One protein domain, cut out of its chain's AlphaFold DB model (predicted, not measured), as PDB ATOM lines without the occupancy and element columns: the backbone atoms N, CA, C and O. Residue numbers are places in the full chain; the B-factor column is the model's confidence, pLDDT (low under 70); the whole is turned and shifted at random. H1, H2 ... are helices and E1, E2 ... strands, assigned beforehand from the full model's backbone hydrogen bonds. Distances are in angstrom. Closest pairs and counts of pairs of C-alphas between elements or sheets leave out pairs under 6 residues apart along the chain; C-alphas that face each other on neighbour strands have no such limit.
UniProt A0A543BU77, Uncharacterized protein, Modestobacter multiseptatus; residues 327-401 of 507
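This is residues 327 to 401 of the 507 residues of an uncharacterized protein of Modestobacter multiseptatus (UniProt A0A543BU77). A long hairpin of two strands, E3 and E4, runs through the middle of the domain, with E1 beside E3 to make a strongly twisted three-stranded sheet; helix H2 packs on one face of it, mostly near E4. At one end of the longest axis residues 361 to 367, of which 363 to 367 belong to helix H3, stick out free, while the short strand E2 lies off the sheet and its residues 375 to 376 pair with the first two printed residues. The printed part has 75 residues, with three named helices and four named strands in the order H1, H2, E1, H3, E2, E3, E4. The sheet runs E1, E3, E4 and is mixed, and the class is mixed, helices and strands. The whole is compact, with a radius of gyration of the C-alphas of 11.9 A and spans of 34 by 26 by 19 A.

Residues 327 to 328 pair antiparallel with residues 375 to 376 of E2, a strand of residues 375 to 377 that pairs with no named strand. H1, residues 329 to 332, touches H2, residues 337 to 346; their closest C-alphas are those of Val 332 and Ala 340, 5.2 A apart. H1 only grazes the sheet of E1, residues 351 to 356, E3, residues 382 to 389, and E4, residues 392 to 400. H2 is on one face of this sheet, which gives two layers, a helix layer over a sheet layer. Its height over the sheet is 6.6 A, and it lies beside the strands, over none of them. The closest C-alphas of H2 and E4 are those of Trp 337 and Arg 394, 5.6 A apart. The edge strand E1 is parallel to the inner strand E3, with 31 degrees between their directions; N 355 and O 384 are 2.8 A apart and N 386 and O 355 are 2.9 A apart, both within hydrogen-bond range. H3, residues 363 to 370, only grazes the sheet with residues 369 to 370, and the C-alphas of Leu 370 and Gly 397 are its closest to E4, 7.3 A apart. H3 is apart from H1, H2 and E2. E3 and E4 form an antiparallel hairpin, with 154 degrees between their directions; N 383 and O 399 are 2.8 A apart and N 394 and O 387 are 2.9 A apart, both within hydrogen-bond range. E4, the other edge strand, bends by 53 degrees at residue 396. In H3 every O i to N i+4 pair is within hydrogen-bond range, in H2 5 of 6 are, and H1 is too short for such a pair.

H1 begins with C-alpha 329 at (-36.564, 18.149, 96.339) and is 4 residues long. H2, of 10 residues, measures 14.2 A from first to last C-alpha. E1 measures 14.1 A over residues 351 to 356, and H3 measures 10.4 A from C-alpha 363 at (-25.519, 35.025, 110.245) to C-alpha 370. E2 has 3 residues. E3 measures 21.6 A, and E4, the longest strand with 9 residues, measures 23.6 A and ends with C-alpha 400 at (-39.175, 29.337, 93.130).

The two C-alphas farthest apart are those of Asp 346 and Thr 362, at 35.3 A, and those of the first and last printed residues, Val 327 and Val 401, are 15.4 A apart. The printed part has no cut. No link is long: the one from E1 to H3, of 6 residues, is short, and the other five are tight. The mean pLDDT of the printed part is 95.8, and no printed residue is under 70.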
ATOM      1  N   VAL A 327     -43.524  18.622  95.151       95.25
ATOM      2  CA  VAL A 327     -42.476  17.614  95.244       95.25
ATOM      3  C   VAL A 327     -41.450  18.041  96.280       95.25
ATOM      4  O   VAL A 327     -41.037  19.196  96.348       95.25
ATOM      5  N   ASN A 328     -40.993  17.084  97.080       95.94
ATOM      6  CA  ASN A 328     -39.906  17.299  98.018       95.94
ATOM      7  C   ASN A 328     -38.555  17.070  97.322       95.94
ATOM      8  O   ASN A 328     -38.107  15.936  97.139       95.94
ATOM      9  N   ALA A 329     -37.889  18.164  96.950       96.06
ATOM     10  CA  ALA A 329     -36.564  18.149  96.339       96.06
ATOM     11  C   ALA A 329     -35.431  18.049  97.379       96.06
ATOM     12  O   ALA A 329     -34.257  18.154  97.031       96.06
ATOM     13  N   GLY A 330     -35.737  17.774  98.653       95.00
ATOM     14  CA  GLY A 330     -34.737  17.595  99.707       95.00
ATOM     15  C   GLY A 330     -33.671  16.558  99.345       95.00
ATOM     16  O   GLY A 330     -32.506  16.737  99.683       95.00
ATOM     17  N   ARG A 331     -34.036  15.521  98.575       92.12
ATOM     18  CA  ARG A 331     -33.108  14.466  98.138       92.12
ATOM     19  C   ARG A 331     -31.935  14.963  97.290       92.12
ATOM     20  O   ARG A 331     -30.938  14.254  97.226       92.12
ATOM     21  N   VAL A 332     -32.037  16.131  96.645       96.31
ATOM     22  CA  VAL A 332     -30.950  16.682  95.812       96.31
ATOM     23  C   VAL A 332     -30.028  17.639  96.556       96.31
ATOM     24  O   VAL A 332     -28.953  17.948  96.050       96.31
ATOM     25  N   ILE A 333     -30.408  18.087  97.756       96.81
ATOM     26  CA  ILE A 333     -29.562  18.958  98.571       96.81
ATOM     27  C   ILE A 333     -28.240  18.235  98.874       96.81
ATOM     28  O   ILE A 333     -28.218  17.060  99.237       96.81
ATOM     29  N   TRP A 334     -27.139  18.959  98.703       96.75
ATOM     30  CA  TRP A 334     -25.745  18.524  98.810       96.75
ATOM     31  C   TRP A 334     -25.261  17.493  97.783       96.75
ATOM     32  O   TRP A 334     -24.096  17.077  97.830       96.75
ATOM     33  N   GLN A 335     -26.101  17.096  96.822       96.38
ATOM     34  CA  GLN A 335     -25.650  16.291  95.690       96.38
ATOM     35  C   GLN A 335     -24.843  17.136  94.702       96.38
ATOM     36  O   GLN A 335     -25.046  18.347  94.582       96.38
ATOM     37  N   GLN A 336     -23.945  16.478  93.966       97.38
ATOM     38  CA  GLN A 336     -23.257  17.101  92.840       97.38
ATOM     39  C   GLN A 336     -24.266  17.475  91.754       97.38
ATOM     40  O   GLN A 336     -25.147  16.674  91.424       97.38
ATOM     41  N   TRP A 337     -24.099  18.654  91.159       96.69
ATOM     42  CA  TRP A 337     -25.029  19.179  90.160       96.69
ATOM     43  C   TRP A 337     -25.352  18.203  89.005       96.69
ATOM     44  O   TRP A 337     -26.539  18.001  88.737       96.69
ATOM     45  N   PRO A 338     -24.379  17.511  88.372       95.31
ATOM     46  CA  PRO A 338     -24.679  16.556  87.298       95.31
ATOM     47  C   PRO A 338     -25.588  15.389  87.716       95.31
ATOM     48  O   PRO A 338     -26.362  14.882  86.908       95.31
ATOM     49  N   GLY A 339     -25.511  14.951  88.977       96.12
ATOM     50  CA  GLY A 339     -26.423  13.941  89.518       96.12
ATOM     51  C   GLY A 339     -27.781  14.543  89.874       96.12
ATOM     52  O   GLY A 339     -28.824  14.014  89.492       96.12
ATOM     53  N   ALA A 340     -27.762  15.697  90.545       97.06
ATOM     54  CA  ALA A 340     -28.959  16.401  90.984       97.06
ATOM     55  C   ALA A 340     -29.895  16.764  89.821       97.06
ATOM     56  O   ALA A 340     -31.108  16.625  89.962       97.06
ATOM     57  N   CYS A 341     -29.364  17.182  88.667       96.62
ATOM     58  CA  CYS A 341     -30.190  17.585  87.527       96.62
ATOM     59  C   CYS A 341     -31.028  16.424  86.961       96.62
ATOM     60  O   CYS A 341     -32.203  16.614  86.652       96.62
ATOM     61  N   THR A 342     -30.471  15.208  86.920       96.75
ATOM     62  CA  THR A 342     -31.202  13.996  86.508       96.75
ATOM     63  C   THR A 342     -32.314  13.691  87.506       96.75
ATOM     64  O   THR A 342     -33.464  13.473  87.139       96.75
ATOM     65  N   VAL A 343     -31.985  13.769  88.797       96.12
ATOM     66  CA  VAL A 343     -32.925  13.503  89.885       96.12
ATOM     67  C   VAL A 343     -34.080  14.512  89.909       96.12
ATOM     68  O   VAL A 343     -35.200  14.117  90.230       96.12
ATOM     69  N   LEU A 344     -33.827  15.788  89.589       96.56
ATOM     70  CA  LEU A 344     -34.852  16.833  89.453       96.56
ATOM     71  C   LEU A 344     -35.744  16.609  88.227       96.56
ATOM     72  O   LEU A 344     -36.957  16.774  88.332       96.56
ATOM     73  N   ALA A 345     -35.169  16.186  87.099       95.62
ATOM     74  CA  ALA A 345     -35.936  15.845  85.903       95.62
ATOM     75  C   ALA A 345     -36.883  14.656  86.152       95.62
ATOM     76  O   ALA A 345     -38.062  14.741  85.818       95.62
ATOM     77  N   ASP A 346     -36.409  13.602  86.826       95.00
ATOM     78  CA  ASP A 346     -37.230  12.441  87.211       95.00
ATOM     79  C   ASP A 346     -38.359  12.806  88.185       95.00
ATOM     80  O   ASP A 346     -39.400  12.153  88.228       95.00
ATOM     81  N   LEU A 347     -38.151  13.853  88.986       93.69
ATOM     82  CA  LEU A 347     -39.168  14.423  89.867       93.69
ATOM     83  C   LEU A 347     -40.176  15.322  89.136       93.69
ATOM     84  O   LEU A 347     -41.137  15.768  89.756       93.69
ATOM     85  N   GLY A 348     -39.953  15.634  87.857       95.56
ATOM     86  CA  GLY A 348     -40.752  16.608  87.116       95.56
ATOM     87  C   GLY A 348     -40.522  18.062  87.545       95.56
ATOM     88  O   GLY A 348     -41.332  18.926  87.216       95.56
ATOM     89  N   VAL A 349     -39.435  18.362  88.267       96.19
ATOM     90  CA  VAL A 349     -39.110  19.732  88.689       96.19
ATOM     91  C   VAL A 349     -38.522  20.504  87.509       96.19
ATOM     92  O   VAL A 349     -37.490  20.129  86.949       96.19
ATOM     93  N   ARG A 350     -39.162  21.619  87.146       95.69
ATOM     94  CA  ARG A 350     -38.706  22.489  86.055       95.69
ATOM     95  C   ARG A 350     -37.590  23.407  86.544       95.69
ATOM     96  O   ARG A 350     -37.845  24.329  87.312       95.69
ATOM     97  N   VAL A 351     -36.363  23.179  86.086       97.06
ATOM     98  CA  VAL A 351     -35.228  24.062  86.387       97.06
ATOM     99  C   VAL A 351     -35.195  25.202  85.370       97.06
ATOM    100  O   VAL A 351     -35.038  24.951  84.178       97.06
ATOM    101  N   ALA A 352     -35.368  26.439  85.837       97.00
ATOM    102  CA  ALA A 352     -35.258  27.637  85.005       97.00
ATOM    103  C   ALA A 352     -33.805  28.075  84.818       97.00
ATOM    104  O   ALA A 352     -33.427  28.474  83.721       97.00
ATOM    105  N   ASP A 353     -33.018  28.015  85.892       97.56
ATOM    106  CA  ASP A 353     -31.630  28.464  85.901       97.56
ATOM    107  C   ASP A 353     -30.831  27.775  87.016       97.56
ATOM    108  O   ASP A 353     -31.401  27.135  87.912       97.56
ATOM    109  N   VAL A 354     -29.511  27.915  86.958       97.69
ATOM    110  CA  VAL A 354     -28.570  27.463  87.982       97.69
ATOM    111  C   VAL A 354     -27.760  28.667  88.434       97.69
ATOM    112  O   VAL A 354     -26.996  29.230  87.656       97.69
ATOM    113  N   ASP A 355     -27.928  29.044  89.695       97.56
ATOM    114  CA  ASP A 355     -27.292  30.218  90.280       97.56
ATOM    115  C   ASP A 355     -26.134  29.808  91.189       97.56
ATOM    116  O   ASP A 355     -26.262  28.904  92.025       97.56
ATOM    117  N   GLU A 356     -25.003  30.488  91.024       97.50
ATOM    118  CA  GLU A 356     -23.857  30.332  91.904       97.50
ATOM    119  C   GLU A 356     -24.158  31.017  93.235       97.50
ATOM    120  O   GLU A 356     -24.269  32.236  93.350       97.50
ATOM    121  N   TRP A 357     -24.278  30.201  94.271       97.12
ATOM    122  CA  TRP A 357     -24.554  30.639  95.617       97.12
ATOM    123  C   TRP A 357     -23.266  30.726  96.427       97.12
ATOM    124  O   TRP A 357     -22.575  29.731  96.654       97.12
ATOM    125  N   SER A 358     -22.975  31.924  96.924       95.75
ATOM    126  CA  SER A 358     -21.910  32.158  97.894       95.75
ATOM    127  C   SER A 358     -22.471  32.167  99.310       95.75
ATOM    128  O   SER A 358     -23.491  32.804  99.562       95.75
ATOM    129  N   VAL A 359     -21.757  31.550 100.255       95.56
ATOM    130  CA  VAL A 359     -22.112  31.640 101.678       95.56
ATOM    131  C   VAL A 359     -22.153  33.114 102.108       95.56
ATOM    132  O   VAL A 359     -21.135  33.795 101.936       95.56
ATOM    133  N   PRO A 360     -23.264  33.600 102.695       96.31
ATOM    134  CA  PRO A 360     -23.365  34.979 103.150       96.31
ATOM    135  C   PRO A 360     -22.297  35.359 104.177       96.31
ATOM    136  O   PRO A 360     -21.744  34.513 104.880       96.31
ATOM    137  N   GLU A 361     -22.028  36.658 104.290       93.75
ATOM    138  CA  GLU A 361     -21.060  37.184 105.262       93.75
ATOM    139  C   GLU A 361     -21.653  37.344 106.668       93.75
ATOM    140  O   GLU A 361     -20.903  37.405 107.640       93.75
ATOM    141  N   THR A 362     -22.985  37.374 106.788       94.50
ATOM    142  CA  THR A 362     -23.685  37.564 108.064       94.50
ATOM    143  C   THR A 362     -24.550  36.369 108.432       94.50
ATOM    144  O   THR A 362     -25.125  35.685 107.575       94.50
ATOM    145  N   VAL A 363     -24.703  36.141 109.738       93.94
ATOM    146  CA  VAL A 363     -25.519  35.025 110.245       93.94
ATOM    147  C   VAL A 363     -26.996  35.229 109.903       93.94
ATOM    148  O   VAL A 363     -27.702  34.264 109.614       93.94
ATOM    149  N   ASP A 364     -27.468  36.476 109.884       94.56
ATOM    150  CA  ASP A 364     -28.848  36.802 109.516       94.56
ATOM    151  C   ASP A 364     -29.169  36.480 108.059       94.56
ATOM    152  O   ASP A 364     -30.222  35.897 107.772       94.56
ATOM    153  N   ALA A 365     -28.260  36.810 107.140       95.62
ATOM    154  CA  ALA A 365     -28.418  36.455 105.737       95.62
ATOM    155  C   ALA A 365     -28.385  34.931 105.558       95.62
ATOM    156  O   ALA A 365     -29.254  34.383 104.882       95.62
ATOM    157  N   LEU A 366     -27.482  34.229 106.256       96.56
ATOM    158  CA  LEU A 366     -27.432  32.764 106.242       96.56
ATOM    159  C   LEU A 366     -28.749  32.130 106.711       96.56
ATOM    160  O   LEU A 366     -29.277  31.243 106.043       96.56
ATOM    161  N   VAL A 367     -29.292  32.575 107.848       96.06
ATOM    162  CA  VAL A 367     -30.575  32.072 108.369       96.06
ATOM    163  C   VAL A 367     -31.700  32.349 107.376       96.06
ATOM    164  O   VAL A 367     -32.507  31.464 107.103       96.06
ATOM    165  N   THR A 368     -31.736  33.551 106.802       95.31
ATOM    166  CA  THR A 368     -32.762  33.944 105.830       95.31
ATOM    167  C   THR A 368     -32.710  33.068 104.581       95.31
ATOM    168  O   THR A 368     -33.727  32.509 104.175       95.31
ATOM    169  N   GLU A 369     -31.534  32.890 103.989       94.94
ATOM    170  CA  GLU A 369     -31.378  32.130 102.748       94.94
ATOM    171  C   GLU A 369     -31.600  30.631 102.948       94.94
ATOM    172  O   GLU A 369     -32.299  30.003 102.150       94.94
ATOM    173  N   LEU A 370     -31.092  30.059 104.044       95.88
ATOM    174  CA  LEU A 370     -31.282  28.641 104.337       95.88
ATOM    175  C   LEU A 370     -32.683  28.314 104.866       95.88
ATOM    176  O   LEU A 370     -33.042  27.143 104.853       95.88
ATOM    177  N   SER A 371     -33.493  29.285 105.297       95.25
ATOM    178  CA  SER A 371     -34.875  29.029 105.752       95.25
ATOM    179  C   SER A 371     -35.842  28.594 104.639       95.25
ATOM    180  O   SER A 371     -36.979  28.211 104.915       95.25
ATOM    181  N   ARG A 372     -35.409  28.650 103.374       93.94
ATOM    182  CA  ARG A 372     -36.219  28.258 102.219       93.94
ATOM    183  C   ARG A 372     -36.499  26.755 102.230       93.94
ATOM    184  O   ARG A 372     -35.598  25.936 102.410       93.94
ATOM    185  N   SER A 373     -37.763  26.404 101.998       94.12
ATOM    186  CA  SER A 373     -38.206  25.012 101.935       94.12
ATOM    187  C   SER A 373     -37.674  24.325 100.671       94.12
ATOM    188  O   SER A 373     -37.786  24.895  99.586       94.12
ATOM    189  N   PRO A 374     -37.168  23.083 100.764       95.69
ATOM    190  CA  PRO A 374     -36.838  22.279  99.592       95.69
ATOM    191  C   PRO A 374     -38.078  21.623  98.953       95.69
ATOM    192  O   PRO A 374     -37.950  20.879  97.982       95.69
ATOM    193  N   ILE A 375     -39.276  21.842  99.506       96.75
ATOM    194  CA  ILE A 375     -40.541  21.409  98.906       96.75
ATOM    195  C   ILE A 375     -40.979  22.473  97.904       96.75
ATOM    196  O   ILE A 375     -41.190  23.627  98.277       96.75
ATOM    197  N   VAL A 376     -41.121  22.069  96.646       95.62
ATOM    198  CA  VAL A 376     -41.414  22.952  95.513       95.62
ATOM    199  C   VAL A 376     -42.735  22.545  94.870       95.62
ATOM    200  O   VAL A 376     -43.025  21.356  94.744       95.62
ATOM    201  N   ALA A 377     -43.549  23.518  94.470       95.12
ATOM    202  CA  ALA A 377     -44.782  23.244  93.738       95.12
ATOM    203  C   ALA A 377     -44.455  22.731  92.326       95.12
ATOM    204  O   ALA A 377     -43.552  23.257  91.677       95.12
ATOM    205  N   CYS A 378     -45.200  21.739  91.830       93.06
ATOM    206  CA  CYS A 378     -44.929  21.104  90.532       93.06
ATOM    207  C   CYS A 378     -44.968  22.098  89.357       93.06
ATOM    208  O   CYS A 378     -44.246  21.949  88.371       93.06
ATOM    209  N   GLU A 379     -45.812  23.121  89.459       91.62
ATOM    210  CA  GLU A 379     -46.038  24.100  88.399       91.62
ATOM    211  C   GLU A 379     -45.084  25.293  88.463       91.62
ATOM    212  O   GLU A 379     -45.056  26.087  87.530       91.62
ATOM    213  N   ILE A 380     -44.260  25.439  89.500       93.62
ATOM    214  CA  ILE A 380     -43.403  26.621  89.635       93.62
ATOM    215  C   ILE A 380     -41.975  26.248  89.233       93.62
ATOM    216  O   ILE A 380     -41.380  25.367  89.858       93.62
ATOM    217  N   PRO A 381     -41.401  26.874  88.188       96.12
ATOM    218  CA  PRO A 381     -40.014  26.625  87.849       96.12
ATOM    219  C   PRO A 381     -39.091  27.168  88.943       96.12
ATOM    220  O   PRO A 381     -39.413  28.138  89.627       96.12
ATOM    221  N   VAL A 382     -37.931  26.541  89.108       97.31
ATOM    222  CA  VAL A 382     -36.993  26.852  90.191       97.31
ATOM    223  C   VAL A 382     -35.623  27.240  89.654       97.31
ATOM    224  O   VAL A 382     -35.154  26.685  88.662       97.31
ATOM    225  N   VAL A 383     -34.967  28.170  90.340       97.75
ATOM    226  CA  VAL A 383     -33.525  28.398  90.233       97.75
ATOM    227  C   VAL A 383     -32.838  27.489  91.237       97.75
ATOM    228  O   VAL A 383     -33.150  27.523  92.432       97.75
ATOM    229  N   VAL A 384     -31.920  26.653  90.762       98.00
ATOM    230  CA  VAL A 384     -31.130  25.787  91.637       98.00
ATOM    231  C   VAL A 384     -29.911  26.561  92.109       98.00
ATOM    232  O   VAL A 384     -29.112  27.008  91.296       98.00
ATOM    233  N   GLN A 385     -29.758  26.696  93.420       97.94
ATOM    234  CA  GLN A 385     -28.592  27.338  94.017       97.94
ATOM    235  C   GLN A 385     -27.490  26.299  94.224       97.94
ATOM    236  O   GLN A 385     -27.723  25.276  94.881       97.94
ATOM    237  N   VAL A 386     -26.300  26.551  93.674       98.12
ATOM    238  CA  VAL A 386     -25.131  25.665  93.772       98.12
ATOM    239  C   VAL A 386     -23.940  26.370  94.409       98.12
ATOM    240  O   VAL A 386     -23.671  27.522  94.110       98.12
ATOM    241  N   VAL A 387     -23.196  25.671  95.261       97.06
ATOM    242  CA  VAL A 387     -21.955  26.165  95.875       97.06
ATOM    243  C   VAL A 387     -20.773  25.331  95.400       97.06
ATOM    244  O   VAL A 387     -20.887  24.107  95.297       97.06
ATOM    245  N   GLU A 388     -19.635  25.968  95.134       96.12
ATOM    246  CA  GLU A 388     -18.386  25.246  94.915       96.12
ATOM    247  C   GLU A 388     -17.853  24.726  96.259       96.12
ATOM    248  O   GLU A 388     -17.602  25.485  97.198       96.12
ATOM    249  N   TYR A 389     -17.678  23.411  96.363       92.75
ATOM    250  CA  TYR A 389     -17.119  22.753  97.537       92.75
ATOM    251  C   TYR A 389     -16.118  21.688  97.091       92.75
ATOM    252  O   TYR A 389     -16.486  20.724  96.423       92.75
ATOM    253  N   GLU A 390     -14.844  21.873  97.453       89.75
ATOM    254  CA  GLU A 390     -13.737  20.965  97.099       89.75
ATOM    255  C   GLU A 390     -13.591  20.716  95.579       89.75
ATOM    256  O   GLU A 390     -13.196  19.636  95.147       89.75
ATOM    257  N   GLY A 391     -13.882  21.735  94.759       92.88
ATOM    258  CA  GLY A 391     -13.789  21.668  93.293       92.88
ATOM    259  C   GLY A 391     -15.016  21.062  92.603       92.88
ATOM    260  O   GLY A 391     -14.976  20.787  91.404       92.88
ATOM    261  N   GLU A 392     -16.110  20.849  93.339       95.44
ATOM    262  CA  GLU A 392     -17.371  20.334  92.810       95.44
ATOM    263  C   GLU A 392     -18.542  21.263  93.143       95.44
ATOM    264  O   GLU A 392     -18.658  21.765  94.259       95.44
ATOM    265  N   TRP A 393     -19.464  21.432  92.195       97.12
ATOM    266  CA  TRP A 393     -20.708  22.173  92.408       97.12
ATOM    267  C   TRP A 393     -21.741  21.312  93.129       97.12
ATOM    268  O   TRP A 393     -22.149  20.265  92.613       97.12
ATOM    269  N   ARG A 394     -22.195  21.763  94.300       97.56
ATOM    270  CA  ARG A 394     -23.194  21.072  95.127       97.56
ATOM    271  C   ARG A 394     -24.440  21.913  95.314       97.56
ATOM    272  O   ARG A 394     -24.347  23.104  95.575       97.56
ATOM    273  N   VAL A 395     -25.608  21.284  95.232       98.12
ATOM    274  CA  VAL A 395     -26.888  21.975  95.437       98.12
ATOM    275  C   VAL A 395     -27.051  22.362  96.907       98.12
ATOM    276  O   VAL A 395     -26.894  21.520  97.787       98.12
ATOM    277  N   VAL A 396     -27.418  23.609  97.190       97.12
ATOM    278  CA  VAL A 396     -27.670  24.105  98.559       97.12
ATOM    279  C   VAL A 396     -29.119  24.516  98.794       97.12
ATOM    280  O   VAL A 396     -29.581  24.518  99.935       97.12
ATOM    281  N   GLY A 397     -29.857  24.811  97.725       96.56
ATOM    282  CA  GLY A 397     -31.238  25.262  97.814       96.56
ATOM    283  C   GLY A 397     -31.925  25.322  96.456       96.56
ATOM    284  O   GLY A 397     -31.294  25.187  95.406       96.56
ATOM    285  N   LEU A 398     -33.238  25.518  96.498       96.88
ATOM    286  CA  LEU A 398     -34.074  25.746  95.327       96.88
ATOM    287  C   LEU A 398     -34.916  26.992  95.587       96.88
ATOM    288  O   LEU A 398     -35.489  27.145  96.668       96.88
ATOM    289  N   VAL A 399     -34.978  27.880  94.604       96.19
ATOM    290  CA  VAL A 399     -35.695  29.151  94.710       96.19
ATOM    291  C   VAL A 399     -36.801  29.157  93.668       96.19
ATOM    292  O   VAL A 399     -36.492  29.147  92.478       96.19
ATOM    293  N   PRO A 400     -38.079  29.166  94.072       94.94
ATOM    294  CA  PRO A 400     -39.175  29.337  93.130       94.94
ATOM    295  C   PRO A 400     -38.993  30.645  92.356       94.94
ATOM    296  O   PRO A 400     -38.777  31.697  92.961       94.94
ATOM    297  N   VAL A 401     -39.069  30.587  91.028       92.94
ATOM    298  CA  VAL A 401     -39.123  31.789  90.195       92.94
ATOM    299  C   VAL A 401     -40.536  32.346  90.344       92.94
ATOM    300  O   VAL A 401     -41.480  31.666  89.937       92.94
TER     301      VAL A 401